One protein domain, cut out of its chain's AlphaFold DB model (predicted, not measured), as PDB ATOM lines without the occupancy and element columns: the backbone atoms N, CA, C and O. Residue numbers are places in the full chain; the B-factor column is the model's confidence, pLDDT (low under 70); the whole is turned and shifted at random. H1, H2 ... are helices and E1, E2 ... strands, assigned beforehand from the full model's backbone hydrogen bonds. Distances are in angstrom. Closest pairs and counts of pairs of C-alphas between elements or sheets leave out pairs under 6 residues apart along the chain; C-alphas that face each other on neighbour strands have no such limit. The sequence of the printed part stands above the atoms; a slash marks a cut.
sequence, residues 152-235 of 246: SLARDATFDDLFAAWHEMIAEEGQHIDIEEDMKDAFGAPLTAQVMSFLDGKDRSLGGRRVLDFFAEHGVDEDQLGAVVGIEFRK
ATOM      1  N   SER A 152      20.549  -9.436  48.283       80.06
ATOM      2  CA  SER A 152      19.892 -10.389  49.181       80.06
ATOM      3  C   SER A 152      18.382 -10.198  49.267       80.06
ATOM      4  O   SER A 152      17.925  -9.093  49.564       80.06
ATOM      5  N   LEU A 153      17.629 -11.292  49.136       82.38
ATOM      6  CA  LEU A 153      16.176 -11.348  49.314       82.38
ATOM      7  C   LEU A 153      15.793 -12.147  50.561       82.38
ATOM      8  O   LEU A 153      16.594 -12.897  51.117       82.38
ATOM      9  N   ALA A 154      14.558 -11.989  51.038       84.00
ATOM     10  CA  ALA A 154      14.033 -12.850  52.096       84.00
ATOM     11  C   ALA A 154      13.734 -14.258  51.549       84.00
ATOM     12  O   ALA A 154      13.322 -14.406  50.405       84.00
ATOM     13  N   ARG A 155      13.886 -15.312  52.361       84.06
ATOM     14  CA  ARG A 155      13.553 -16.695  51.941       84.06
ATOM     15  C   ARG A 155      12.090 -16.906  51.541       84.06
ATOM     16  O   ARG A 155      11.786 -17.878  50.862       84.06
ATOM     17  N   ASP A 156      11.182 -16.049  51.995       87.12
ATOM     18  CA  ASP A 156       9.772 -16.053  51.603       87.12
ATOM     19  C   ASP A 156       9.455 -15.088  50.450       87.12
ATOM     20  O   ASP A 156       8.277 -14.868  50.167       87.12
ATOM     21  N   ALA A 157      10.485 -14.558  49.777       85.94
ATOM     22  CA  ALA A 157      10.346 -13.695  48.615       85.94
ATOM     23  C   ALA A 157       9.522 -14.363  47.510       85.94
ATOM     24  O   ALA A 157       9.653 -15.556  47.202       85.94
ATOM     25  N   THR A 158       8.660 -13.551  46.923       89.50
ATOM     26  CA  THR A 158       7.859 -13.891  45.760       89.50
ATOM     27  C   THR A 158       8.600 -13.558  44.476       89.50
ATOM     28  O   THR A 158       9.636 -12.890  44.491       89.50
ATOM     29  N   PHE A 159       8.081 -14.031  43.348       83.94
ATOM     30  CA  PHE A 159       8.607 -13.627  42.053       83.94
ATOM     31  C   PHE A 159       8.528 -12.110  41.858       83.94
ATOM     32  O   PHE A 159       9.497 -11.536  41.381       83.94
ATOM     33  N   ASP A 160       7.461 -11.439  42.307       82.25
ATOM     34  CA  ASP A 160       7.388  -9.970  42.260       82.25
ATOM     35  C   ASP A 160       8.577  -9.305  42.989       82.25
ATOM     36  O   ASP A 160       9.146  -8.336  42.483       82.25
ATOM     37  N   ASP A 161       8.997  -9.856  44.135       82.81
ATOM     38  CA  ASP A 161      10.163  -9.368  44.882       82.81
ATOM     39  C   ASP A 161      11.477  -9.623  44.126       82.81
ATOM     40  O   ASP A 161      12.327  -8.739  44.073       82.81
ATOM     41  N   LEU A 162      11.628 -10.807  43.517       82.06
ATOM     42  CA  LEU A 162      12.786 -11.181  42.692       82.06
ATOM     43  C   LEU A 162      12.956 -10.260  41.483       82.06
ATOM     44  O   LEU A 162      14.057  -9.789  41.210       82.06
ATOM     45  N   PHE A 163      11.865  -9.958  40.783       77.69
ATOM     46  CA  PHE A 163      11.917  -9.094  39.609       77.69
ATOM     47  C   PHE A 163      12.151  -7.633  39.966       77.69
ATOM     48  O   PHE A 163      12.893  -6.955  39.258       77.69
ATOM     49  N   ALA A 164      11.562  -7.137  41.057       76.50
ATOM     50  CA  ALA A 164      11.879  -5.800  41.555       76.50
ATOM     51  C   ALA A 164      13.379  -5.673  41.863       76.50
ATOM     52  O   ALA A 164      14.006  -4.691  41.472       76.50
ATOM     53  N   ALA A 165      13.943  -6.710  42.481       75.12
ATOM     54  CA  ALA A 165      15.361  -6.829  42.772       75.12
ATOM     55  C   ALA A 165      16.242  -6.788  41.507       75.12
ATOM     56  O   ALA A 165      17.160  -5.974  41.412       75.12
ATOM     57  N   TRP A 166      15.928  -7.600  40.497       75.75
ATOM     58  CA  TRP A 166      16.650  -7.581  39.222       75.75
ATOM     59  C   TRP A 166      16.515  -6.255  38.472       75.75
ATOM     60  O   TRP A 166      17.485  -5.775  37.888       75.75
ATOM     61  N   HIS A 167      15.341  -5.622  38.504       70.44
ATOM     62  CA  HIS A 167      15.154  -4.301  37.907       70.44
ATOM     63  C   HIS A 167      16.023  -3.227  38.574       70.44
ATOM     64  O   HIS A 167      16.533  -2.353  37.874       70.44
ATOM     65  N   GLU A 168      16.200  -3.288  39.896       67.06
ATOM     66  CA  GLU A 168      17.079  -2.385  40.647       67.06
ATOM     67  C   GLU A 168      18.552  -2.606  40.269       67.06
ATOM     68  O   GLU A 168      19.243  -1.645  39.939       67.06
ATOM     69  N   MET A 169      19.002  -3.864  40.170       64.50
ATOM     70  CA  MET A 169      20.364  -4.193  39.725       64.50
ATOM     71  C   MET A 169      20.683  -3.691  38.309       64.50
ATOM     72  O   MET A 169      21.720  -3.066  38.084       64.50
ATOM     73  N   ILE A 170      19.780  -3.927  37.352       62.38
ATOM     74  CA  ILE A 170      19.957  -3.490  35.957       62.38
ATOM     75  C   ILE A 170      20.013  -1.954  35.873       62.38
ATOM     76  O   ILE A 170      20.728  -1.400  35.036       62.38
ATOM     77  N   ALA A 171      19.276  -1.255  36.742       57.62
ATOM     78  CA  ALA A 171      19.254   0.204  36.785       57.62
ATOM     79  C   ALA A 171      20.517   0.819  37.415       57.62
ATOM     80  O   ALA A 171      20.917   1.906  36.992       57.62
ATOM     81  N   GLU A 172      21.134   0.163  38.405       50.81
ATOM     82  CA  GLU A 172      22.288   0.706  39.137       50.81
ATOM     83  C   GLU A 172      23.645   0.380  38.495       50.81
ATOM     84  O   GLU A 172      24.512   1.255  38.462       50.81
ATOM     85  N   GLU A 173      23.841  -0.822  37.946       48.59
ATOM     86  CA  GLU A 173      25.168  -1.242  37.461       48.59
ATOM     87  C   GLU A 173      25.315  -1.232  35.936       48.59
ATOM     88  O   GLU A 173      26.419  -1.413  35.422       48.59
ATOM     89  N   GLY A 174      24.227  -1.028  35.181       42.91
ATOM     90  CA  GLY A 174      24.254  -1.149  33.718       42.91
ATOM     91  C   GLY A 174      24.701  -2.537  33.235       42.91
ATOM     92  O   GLY A 174      25.010  -2.707  32.055       42.91
ATOM     93  N   GLN A 175      24.750  -3.521  34.138       43.91
ATOM     94  CA  GLN A 175      25.079  -4.898  33.832       43.91
ATOM     95  C   GLN A 175      23.907  -5.525  33.087       43.91
ATOM     96  O   GLN A 175      22.805  -5.691  33.613       43.91
ATOM     97  N   HIS A 176      24.167  -5.891  31.836       46.19
ATOM     98  CA  HIS A 176      23.404  -6.926  31.169       46.19
ATOM     99  C   HIS A 176      23.765  -8.250  31.836       46.19
ATOM    100  O   HIS A 176      24.778  -8.851  31.496       46.19
ATOM    101  N   ILE A 177      22.959  -8.685  32.800       53.19
ATOM    102  CA  ILE A 177      23.004 -10.081  33.223       53.19
ATOM    103  C   ILE A 177      22.196 -10.844  32.181       53.19
ATOM    104  O   ILE A 177      20.992 -10.602  32.036       53.19
ATOM    105  N   ASP A 178      22.853 -11.720  31.422       62.34
ATOM    106  CA  ASP A 178      22.176 -12.633  30.498       62.34
ATOM    107  C   ASP A 178      21.574 -13.805  31.286       62.34
ATOM    108  O   ASP A 178      21.919 -14.973  31.128       62.34
ATOM    109  N   ILE A 179      20.652 -13.461  32.193       71.12
ATOM    110  CA  ILE A 179      19.965 -14.404  33.082       71.12
ATOM    111  C   ILE A 179      19.251 -15.476  32.257       71.12
ATOM    112  O   ILE A 179      19.076 -16.596  32.722       71.12
ATOM    113  N   GLU A 180      18.830 -15.159  31.029       73.56
ATOM    114  CA  GLU A 180      18.184 -16.132  30.157       73.56
ATOM    115  C   GLU A 180      19.130 -17.275  29.782       73.56
ATOM    116  O   GLU A 180      18.731 -18.438  29.872       73.56
ATOM    117  N   GLU A 181      20.363 -16.960  29.384       68.50
ATOM    118  CA  GLU A 181      21.370 -17.957  29.023       68.50
ATOM    119  C   GLU A 181      21.809 -18.763  30.252       68.50
ATOM    120  O   GLU A 181      21.669 -19.989  30.251       68.50
ATOM    121  N   ASP A 182      22.150 -18.088  31.355       73.44
ATOM    122  CA  ASP A 182      22.562 -18.738  32.608       73.44
ATOM    123  C   ASP A 182      21.466 -19.660  33.171       73.44
ATOM    124  O   ASP A 182      21.713 -20.800  33.582       73.44
ATOM    125  N   MET A 183      20.203 -19.213  33.151       77.81
ATOM    126  CA  MET A 183      19.075 -20.043  33.573       77.81
ATOM    127  C   MET A 183      18.835 -21.210  32.622       77.81
ATOM    128  O   MET A 183      18.427 -22.286  33.060       77.81
ATOM    129  N   LYS A 184      19.011 -21.016  31.313       77.38
ATOM    130  CA  LYS A 184      18.803 -22.077  30.321       77.38
ATOM    131  C   LYS A 184      19.842 -23.181  30.466       77.38
ATOM    132  O   LYS A 184      19.459 -24.348  30.355       77.38
ATOM    133  N   ASP A 185      21.081 -22.827  30.773       72.50
ATOM    134  CA  ASP A 185      22.157 -23.783  31.013       72.50
ATOM    135  C   ASP A 185      21.986 -24.502  32.355       72.50
ATOM    136  O   ASP A 185      22.136 -25.724  32.432       72.50
ATOM    137  N   ALA A 186      21.570 -23.782  33.401       75.25
ATOM    138  CA  ALA A 186      21.406 -24.357  34.735       75.25
ATOM    139  C   ALA A 186      20.105 -25.157  34.927       75.25
ATOM    140  O   ALA A 186      20.091 -26.160  35.647       75.25
ATOM    141  N   PHE A 187      18.997 -24.714  34.328       82.06
ATOM    142  CA  PHE A 187      17.647 -25.217  34.621       82.06
ATOM    143  C   PHE A 187      16.903 -25.776  33.402       82.06
ATOM    144  O   PHE A 187      15.861 -26.424  33.547       82.06
ATOM    145  N   GLY A 188      17.434 -25.554  32.201       78.56
ATOM    146  CA  GLY A 188      16.845 -26.004  30.948       78.56
ATOM    147  C   GLY A 188      15.775 -25.065  30.382       78.56
ATOM    148  O   GLY A 188      15.006 -24.415  31.090       78.56
ATOM    149  N   ALA A 189      15.666 -25.073  29.051       74.31
ATOM    150  CA  ALA A 189      14.788 -24.185  28.283       74.31
ATOM    151  C   ALA A 189      13.310 -24.122  28.740       74.31
ATOM    152  O   ALA A 189      12.748 -23.027  28.711       74.31
ATOM    153  N   PRO A 190      12.645 -25.223  29.161       81.44
ATOM    154  CA  PRO A 190      11.249 -25.151  29.595       81.44
ATOM    155  C   PRO A 190      11.047 -24.311  30.860       81.44
ATOM    156  O   PRO A 190      10.078 -23.557  30.933       81.44
ATOM    157  N   LEU A 191      11.952 -24.432  31.840       81.38
ATOM    158  CA  LEU A 191      11.837 -23.713  33.107       81.38
ATOM    159  C   LEU A 191      12.215 -22.241  32.932       81.38
ATOM    160  O   LEU A 191      11.488 -21.361  33.394       81.38
ATOM    161  N   THR A 192      13.279 -21.974  32.171       84.56
ATOM    162  CA  THR A 192      13.696 -20.616  31.800       84.56
ATOM    163  C   THR A 192      12.587 -19.871  31.075       84.56
ATOM    164  O   THR A 192      12.211 -18.782  31.490       84.56
ATOM    165  N   ALA A 193      11.980 -20.471  30.046       80.50
ATOM    166  CA  ALA A 193      10.906 -19.826  29.293       80.50
ATOM    167  C   ALA A 193       9.709 -19.447  30.180       80.50
ATOM    168  O   ALA A 193       9.064 -18.426  29.946       80.50
ATOM    169  N   GLN A 194       9.412 -20.245  31.209       81.12
ATOM    170  CA  GLN A 194       8.321 -19.967  32.137       81.12
ATOM    171  C   GLN A 194       8.628 -18.769  33.049       81.12
ATOM    172  O   GLN A 194       7.763 -17.914  33.244       81.12
ATOM    173  N   VAL A 195       9.859 -18.673  33.557       81.88
ATOM    174  CA  VAL A 195      10.307 -17.545  34.390       81.88
ATOM    175  C   VAL A 195      10.456 -16.268  33.555       81.88
ATOM    176  O   VAL A 195       9.955 -15.215  33.953       81.88
ATOM    177  N   MET A 196      11.029 -16.365  32.353       78.25
ATOM    178  CA  MET A 196      11.178 -15.237  31.425       78.25
ATOM    179  C   MET A 196       9.831 -14.744  30.887       78.25
ATOM    180  O   MET A 196       9.622 -13.545  30.738       78.25
ATOM    181  N   SER A 197       8.853 -15.634  30.679       76.38
ATOM    182  CA  SER A 197       7.486 -15.228  30.319       76.38
ATOM    183  C   SER A 197       6.835 -14.361  31.403       76.38
ATOM    184  O   SER A 197       5.998 -13.507  31.086       76.38
ATOM    185  N   PHE A 198       7.202 -14.560  32.671       73.25
ATOM    186  CA  PHE A 198       6.770 -13.669  33.738       73.25
ATOM    187  C   PHE A 198       7.525 -12.336  33.715       73.25
ATOM    188  O   PHE A 198       6.881 -11.289  33.802       73.25
ATOM    189  N   LEU A 199       8.850 -12.357  33.528       69.62
ATOM    190  CA  LEU A 199       9.682 -11.152  33.393       69.62
ATOM    191  C   LEU A 199       9.181 -10.231  32.262       69.62
ATOM    192  O   LEU A 199       9.018  -9.024  32.443       69.62
ATOM    193  N   ASP A 200       8.808 -10.822  31.127       67.94
ATOM    194  CA  ASP A 200       8.218 -10.138  29.972       67.94
ATOM    195  C   ASP A 200       6.791  -9.610  30.225       67.94
ATOM    196  O   ASP A 200       6.199  -8.933  29.377       67.94
ATOM    197  N   GLY A 201       6.187  -9.942  31.369       65.81
ATOM    198  CA  GLY A 201       4.809  -9.596  31.714       65.81
ATOM    199  C   GLY A 201       3.751 -10.321  30.876       65.81
ATOM    200  O   GLY A 201       2.585  -9.911  30.890       65.81
ATOM    201  N   LYS A 202       4.140 -11.375  30.143       61.91
ATOM    202  CA  LYS A 202       3.251 -12.209  29.314       61.91
ATOM    203  C   LYS A 202       2.450 -13.198  30.158       61.91
ATOM    204  O   LYS A 202       1.316 -13.513  29.803       61.91
ATOM    205  N   ASP A 203       3.006 -13.642  31.283       69.25
ATOM    206  CA  ASP A 203       2.323 -14.473  32.273       69.25
ATOM    207  C   ASP A 203       2.432 -13.831  33.660       69.25
ATOM    208  O   ASP A 203       3.519 -13.481  34.089       69.25
ATOM    209  N   ARG A 204       1.313 -13.663  34.374       71.56
ATOM    210  CA  ARG A 204       1.305 -13.151  35.759       71.56
ATOM    211  C   ARG A 204       1.047 -14.236  36.805       71.56
ATOM    212  O   ARG A 204       0.922 -13.928  37.989       71.56
ATOM    213  N   SER A 205       0.951 -15.496  36.389       76.38
ATOM    214  CA  SER A 205       0.615 -16.629  37.256       76.38
ATOM    215  C   SER A 205       1.648 -16.883  38.360       76.38
ATOM    216  O   SER A 205       1.301 -17.457  39.393       76.38
ATOM    217  N   LEU A 206       2.888 -16.418  38.175       74.94
ATOM    218  CA  LEU A 206       3.987 -16.634  39.117       74.94
ATOM    219  C   LEU A 206       4.145 -15.534  40.176       74.94
ATOM    220  O   LEU A 206       4.815 -15.784  41.167       74.94
ATOM    221  N   GLY A 207       3.507 -14.366  40.042       72.62
ATOM    222  CA  GLY A 207       3.905 -13.151  40.782       72.62
ATOM    223  C   GLY A 207       3.814 -13.281  42.295       72.62
ATOM    224  O   GLY A 207       4.765 -12.971  43.001       72.62
ATOM    225  N   GLY A 208       2.718 -13.867  42.788       79.50
ATOM    226  CA  GLY A 208       2.528 -14.159  44.214       79.50
ATOM    227  C   GLY A 208       3.116 -15.493  44.681       79.50
ATOM    228  O   GLY A 208       2.907 -15.885  45.831       79.50
ATOM    229  N   ARG A 209       3.791 -16.237  43.800       86.12
ATOM    230  CA  ARG A 209       4.390 -17.530  44.128       86.12
ATOM    231  C   ARG A 209       5.764 -17.302  44.743       86.12
ATOM    232  O   ARG A 209       6.512 -16.440  44.294       86.12
ATOM    233  N   ARG A 210       6.095 -18.074  45.777       88.75
ATOM    234  CA  ARG A 210       7.418 -18.000  46.401       88.75
ATOM    235  C   ARG A 210       8.464 -18.600  45.478       88.75
ATOM    236  O   ARG A 210       8.258 -19.694  44.953       88.75
ATOM    237  N   VAL A 211       9.578 -17.894  45.330       88.19
ATOM    238  CA  VAL A 211      10.656 -18.261  44.408       88.19
ATOM    239  C   VAL A 211      11.248 -19.614  44.795       88.19
ATOM    240  O   VAL A 211      11.244 -20.540  43.990       88.19
ATOM    241  N   LEU A 212      11.672 -19.766  46.054       87.75
ATOM    242  CA  LEU A 212      12.287 -21.010  46.526       87.75
ATOM    243  C   LEU A 212      11.338 -22.211  46.434       87.75
ATOM    244  O   LEU A 212      11.772 -23.295  46.062       87.75
ATOM    245  N   ASP A 213      10.046 -22.019  46.723       88.56
ATOM    246  CA  ASP A 213       9.058 -23.101  46.632       88.56
ATOM    247  C   ASP A 213       8.880 -23.548  45.168       88.56
ATOM    248  O   ASP A 213       8.851 -24.742  44.883       88.56
ATOM    249  N   PHE A 214       8.822 -22.601  44.225       90.25
ATOM    250  CA  PHE A 214       8.725 -22.895  42.792       90.25
ATOM    251  C   PHE A 214       9.937 -23.672  42.268       90.25
ATOM    252  O   PHE A 214       9.770 -24.703  41.622       90.25
ATOM    253  N   PHE A 215      11.151 -23.199  42.547       86.94
ATOM    254  CA  PHE A 215      12.369 -23.845  42.054       86.94
ATOM    255  C   PHE A 215      12.598 -25.215  42.707       86.94
ATOM    256  O   PHE A 215      12.982 -26.162  42.018       86.94
ATOM    257  N   ALA A 216      12.227 -25.380  43.982       87.19
ATOM    258  CA  ALA A 216      12.272 -26.673  44.659       87.19
ATOM    259  C   ALA A 216      11.333 -27.716  44.023       87.19
ATOM    260  O   ALA A 216      11.698 -28.888  43.918       87.19
ATOM    261  N   GLU A 217      10.144 -27.318  43.549       90.12
ATOM    262  CA  GLU A 217       9.237 -28.212  42.804       90.12
ATOM    263  C   GLU A 217       9.836 -28.703  41.477       90.12
ATOM    264  O   GLU A 217       9.465 -29.768  40.980       90.12
ATOM    265  N   HIS A 218      10.787 -27.946  40.930       84.75
ATOM    266  CA  HIS A 218      11.523 -28.273  39.715       84.75
ATOM    267  C   HIS A 218      12.898 -28.901  39.983       84.75
ATOM    268  O   HIS A 218      13.657 -29.127  39.045       84.75
ATOM    269  N   GLY A 219      13.195 -29.250  41.240       82.38
ATOM    270  CA  GLY A 219      14.429 -29.938  41.621       82.38
ATOM    271  C   GLY A 219      15.668 -29.044  41.681       82.38
ATOM    272  O   GLY A 219      16.773 -29.572  41.702       82.38
ATOM    273  N   VAL A 220      15.485 -27.723  41.715       82.62
ATOM    274  CA  VAL A 220      16.559 -26.733  41.852       82.62
ATOM    275  C   VAL A 220      16.681 -26.335  43.321       82.62
ATOM    276  O   VAL A 220      15.683 -25.980  43.956       82.62
ATOM    277  N   ASP A 221      17.890 -26.406  43.873       81.88
ATOM    278  CA  ASP A 221      18.154 -25.996  45.254       81.88
ATOM    279  C   ASP A 221      18.467 -24.491  45.391       81.88
ATOM    280  O   ASP A 221      18.664 -23.769  44.414       81.88
ATOM    281  N   GLU A 222      18.431 -23.995  46.632       81.12
ATOM    282  CA  GLU A 222      18.604 -22.570  46.969       81.12
ATOM    283  C   GLU A 222      19.995 -22.040  46.598       81.12
ATOM    284  O   GLU A 222      20.105 -20.883  46.190       81.12
ATOM    285  N   ASP A 223      21.030 -22.875  46.706       76.44
ATOM    286  CA  ASP A 223      22.415 -22.487  46.435       76.44
ATOM    287  C   ASP A 223      22.653 -22.394  44.917       76.44
ATOM    288  O   ASP A 223      23.214 -21.409  44.433       76.44
ATOM    289  N   GLN A 224      22.146 -23.370  44.155       74.44
ATOM    290  CA  GLN A 224      22.166 -23.375  42.693       74.44
ATOM    291  C   GLN A 224      21.369 -22.200  42.122       74.44
ATOM    292  O   GLN A 224      21.825 -21.528  41.198       74.44
ATOM    293  N   LEU A 225      20.189 -21.924  42.685       80.94
ATOM    294  CA  LEU A 225      19.401 -20.763  42.299       80.94
ATOM    295  C   LEU A 225      20.174 -19.472  42.565       80.94
ATOM    296  O   LEU A 225      20.305 -18.653  41.661       80.94
ATOM    297  N   GLY A 226      20.691 -19.295  43.783       74.19
ATOM    298  CA  GLY A 226      21.376 -18.071  44.185       74.19
ATOM    299  C   GLY A 226      22.604 -17.745  43.336       74.19
ATOM    300  O   GLY A 226      22.812 -16.575  43.019       74.19
ATOM    301  N   ALA A 227      23.357 -18.766  42.915       72.94
ATOM    302  CA  ALA A 227      24.496 -18.616  42.010       72.94
ATOM    303  C   ALA A 227      24.080 -18.124  40.615       72.94
ATOM    304  O   ALA A 227      24.698 -17.210  40.084       72.94
ATOM    305  N   VAL A 228      23.001 -18.679  40.052       73.94
ATOM    306  CA  VAL A 228      22.500 -18.317  38.713       73.94
ATOM    307  C   VAL A 228      21.841 -16.941  38.705       73.94
ATOM    308  O   VAL A 228      21.975 -16.187  37.751       73.94
ATOM    309  N   VAL A 229      21.103 -16.596  39.763       74.50
ATOM    310  CA  VAL A 229      20.355 -15.331  39.807       74.50
ATOM    311  C   VAL A 229      21.140 -14.169  40.414       74.50
ATOM    312  O   VAL A 229      20.645 -13.042  40.401       74.50
ATOM    313  N   GLY A 230      22.320 -14.436  40.983       71.69
ATOM    314  CA  GLY A 230      23.131 -13.451  41.702       71.69
ATOM    315  C   GLY A 230      22.506 -12.969  43.019       71.69
ATOM    316  O   GLY A 230      22.766 -11.843  43.446       71.69
ATOM    317  N   ILE A 231      21.663 -13.784  43.672       74.81
ATOM    318  CA  ILE A 231      20.900 -13.398  44.874       74.81
ATOM    319  C   ILE A 231      21.116 -14.371  46.029       74.81
ATOM    320  O   ILE A 231      20.876 -15.570  45.921       74.81
ATOM    321  N   GLU A 232      21.430 -13.829  47.203       81.06
ATOM    322  CA  GLU A 232      21.422 -14.575  48.460       81.06
ATOM    323  C   GLU A 232      20.025 -14.563  49.108       81.06
ATOM    324  O   GLU A 232      19.502 -13.509  49.491       81.06
ATOM    325  N   PHE A 233      19.424 -15.733  49.334       80.19
ATOM    326  CA  PHE A 233      18.169 -15.835  50.082       80.19
ATOM    327  C   PHE A 233      18.428 -15.890  51.595       80.19
ATOM    328  O   PHE A 233      18.761 -16.911  52.194       80.19
ATOM    329  N   ARG A 234      18.237 -14.761  52.277       79.94
ATOM    330  CA  ARG A 234      18.481 -14.633  53.717       79.94
ATOM    331  C   ARG A 234      17.263 -15.004  54.550       79.94
ATOM    332  O   ARG A 234      16.109 -14.719  54.220       79.94
ATOM    333  N   LYS A 235      17.520 -15.575  55.732       60.38
ATOM    334  CA  LYS A 235      16.482 -15.737  56.762       60.38
ATOM    335  C   LYS A 235      15.894 -14.361  57.099       60.38
ATOM    336  O   LYS A 235      16.672 -13.432  57.335       60.38
TER     337      LYS A 235
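This is residues 152 to 235 of the 246 residues of an uncharacterized protein of Candidatus Kaiserbacteria bacterium CG10_big_fil_rev_8_21_14_0_10_56_12 (UniProt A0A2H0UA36). Five short helices form a rounded cluster, with the helical hairpin H2 and H3 at one end, a tiny sheet of two strands, E1 and E2, at the opposite end, and H1, H4 and H5 between them. The far end of H1 and the start of its link, residues 170 to 176, stick out from the cluster. The 84 printed residues include five named helices and two named strands, in the order E1 H1 H2 H3 H4 H5 E2, and the class is mostly helix. The sheet has the order E1, E2 and is parallel. The whole is compact, with a radius of gyration of the C-alphas of 11.9 A and spans of 32 by 29 by 24 A.

E1, residues 152 to 154, is the parallel neighbour of E2, residues 231 to 234, at 43 degrees between their directions. N 153 and O 232 are 2.9 A apart and N 234 and O 153 are 2.7 A apart, both within hydrogen-bond range. The two strands make a strand-helix-strand unit, parallel neighbours with the five helices between them along the chain. H1, residues 159 to 173, is close to but not clearly touching H3, residues 189 to 199; their closest C-alphas, of Phe 163 and Leu 199, are 6.9 A apart, and the two are about perpendicular at 79 degrees. H1 is also close to but not clearly touching H4, residues 211 to 217, with the C-alphas of Phe 159 and Val 211 closest at 5.6 A. H2, residues 179 to 187, touches H3 as a helical hairpin, closest at the C-alphas of Lys 184 and Thr 192, 5.5 A. They run opposite ways at a tilt of 37 degrees, only just steep. H2 also touches H5, residues 222 to 229, closest at the C-alphas of Asp 182 and Val 228, 6.1 A. H4 and H5 only just touch, only at the corner, with 3 pairs of C-alphas within 8 A; the closest, of Leu 212 and Glu 222, are 6.5 A apart. The closest C-alphas of H5 and E2, of Gly 226 and Glu 232, are 5.5 A apart. H1 and H5 are apart. In H1, H2, H3, H4 and H5 every O i to N i+4 pair is within hydrogen-bond range.

E1 begins at C-alpha 152, at (19.892, -10.389, 49.181). H1 is 21.2 A long from first to last C-alpha, H3 14.9 A and H2 11.2 A. H5 measures 10.3 A, H4 10.2 A, E2 9.3 A and E1 7.0 A. H1 ends at C-alpha 173, at (25.168, -1.242, 37.461). E2 ends at C-alpha 234, at (18.481, -14.633, 53.717).

The two C-alphas farthest apart, of Gly 174 and Glu 217, are 32.3 A from each other. The printed part has no cut, and H3 to H4 is the one long link, with 11 residues. The mean pLDDT of the printed part is 75.4, and it is under 70 at residues 168 to 178, 181, 199 to 203 and 235.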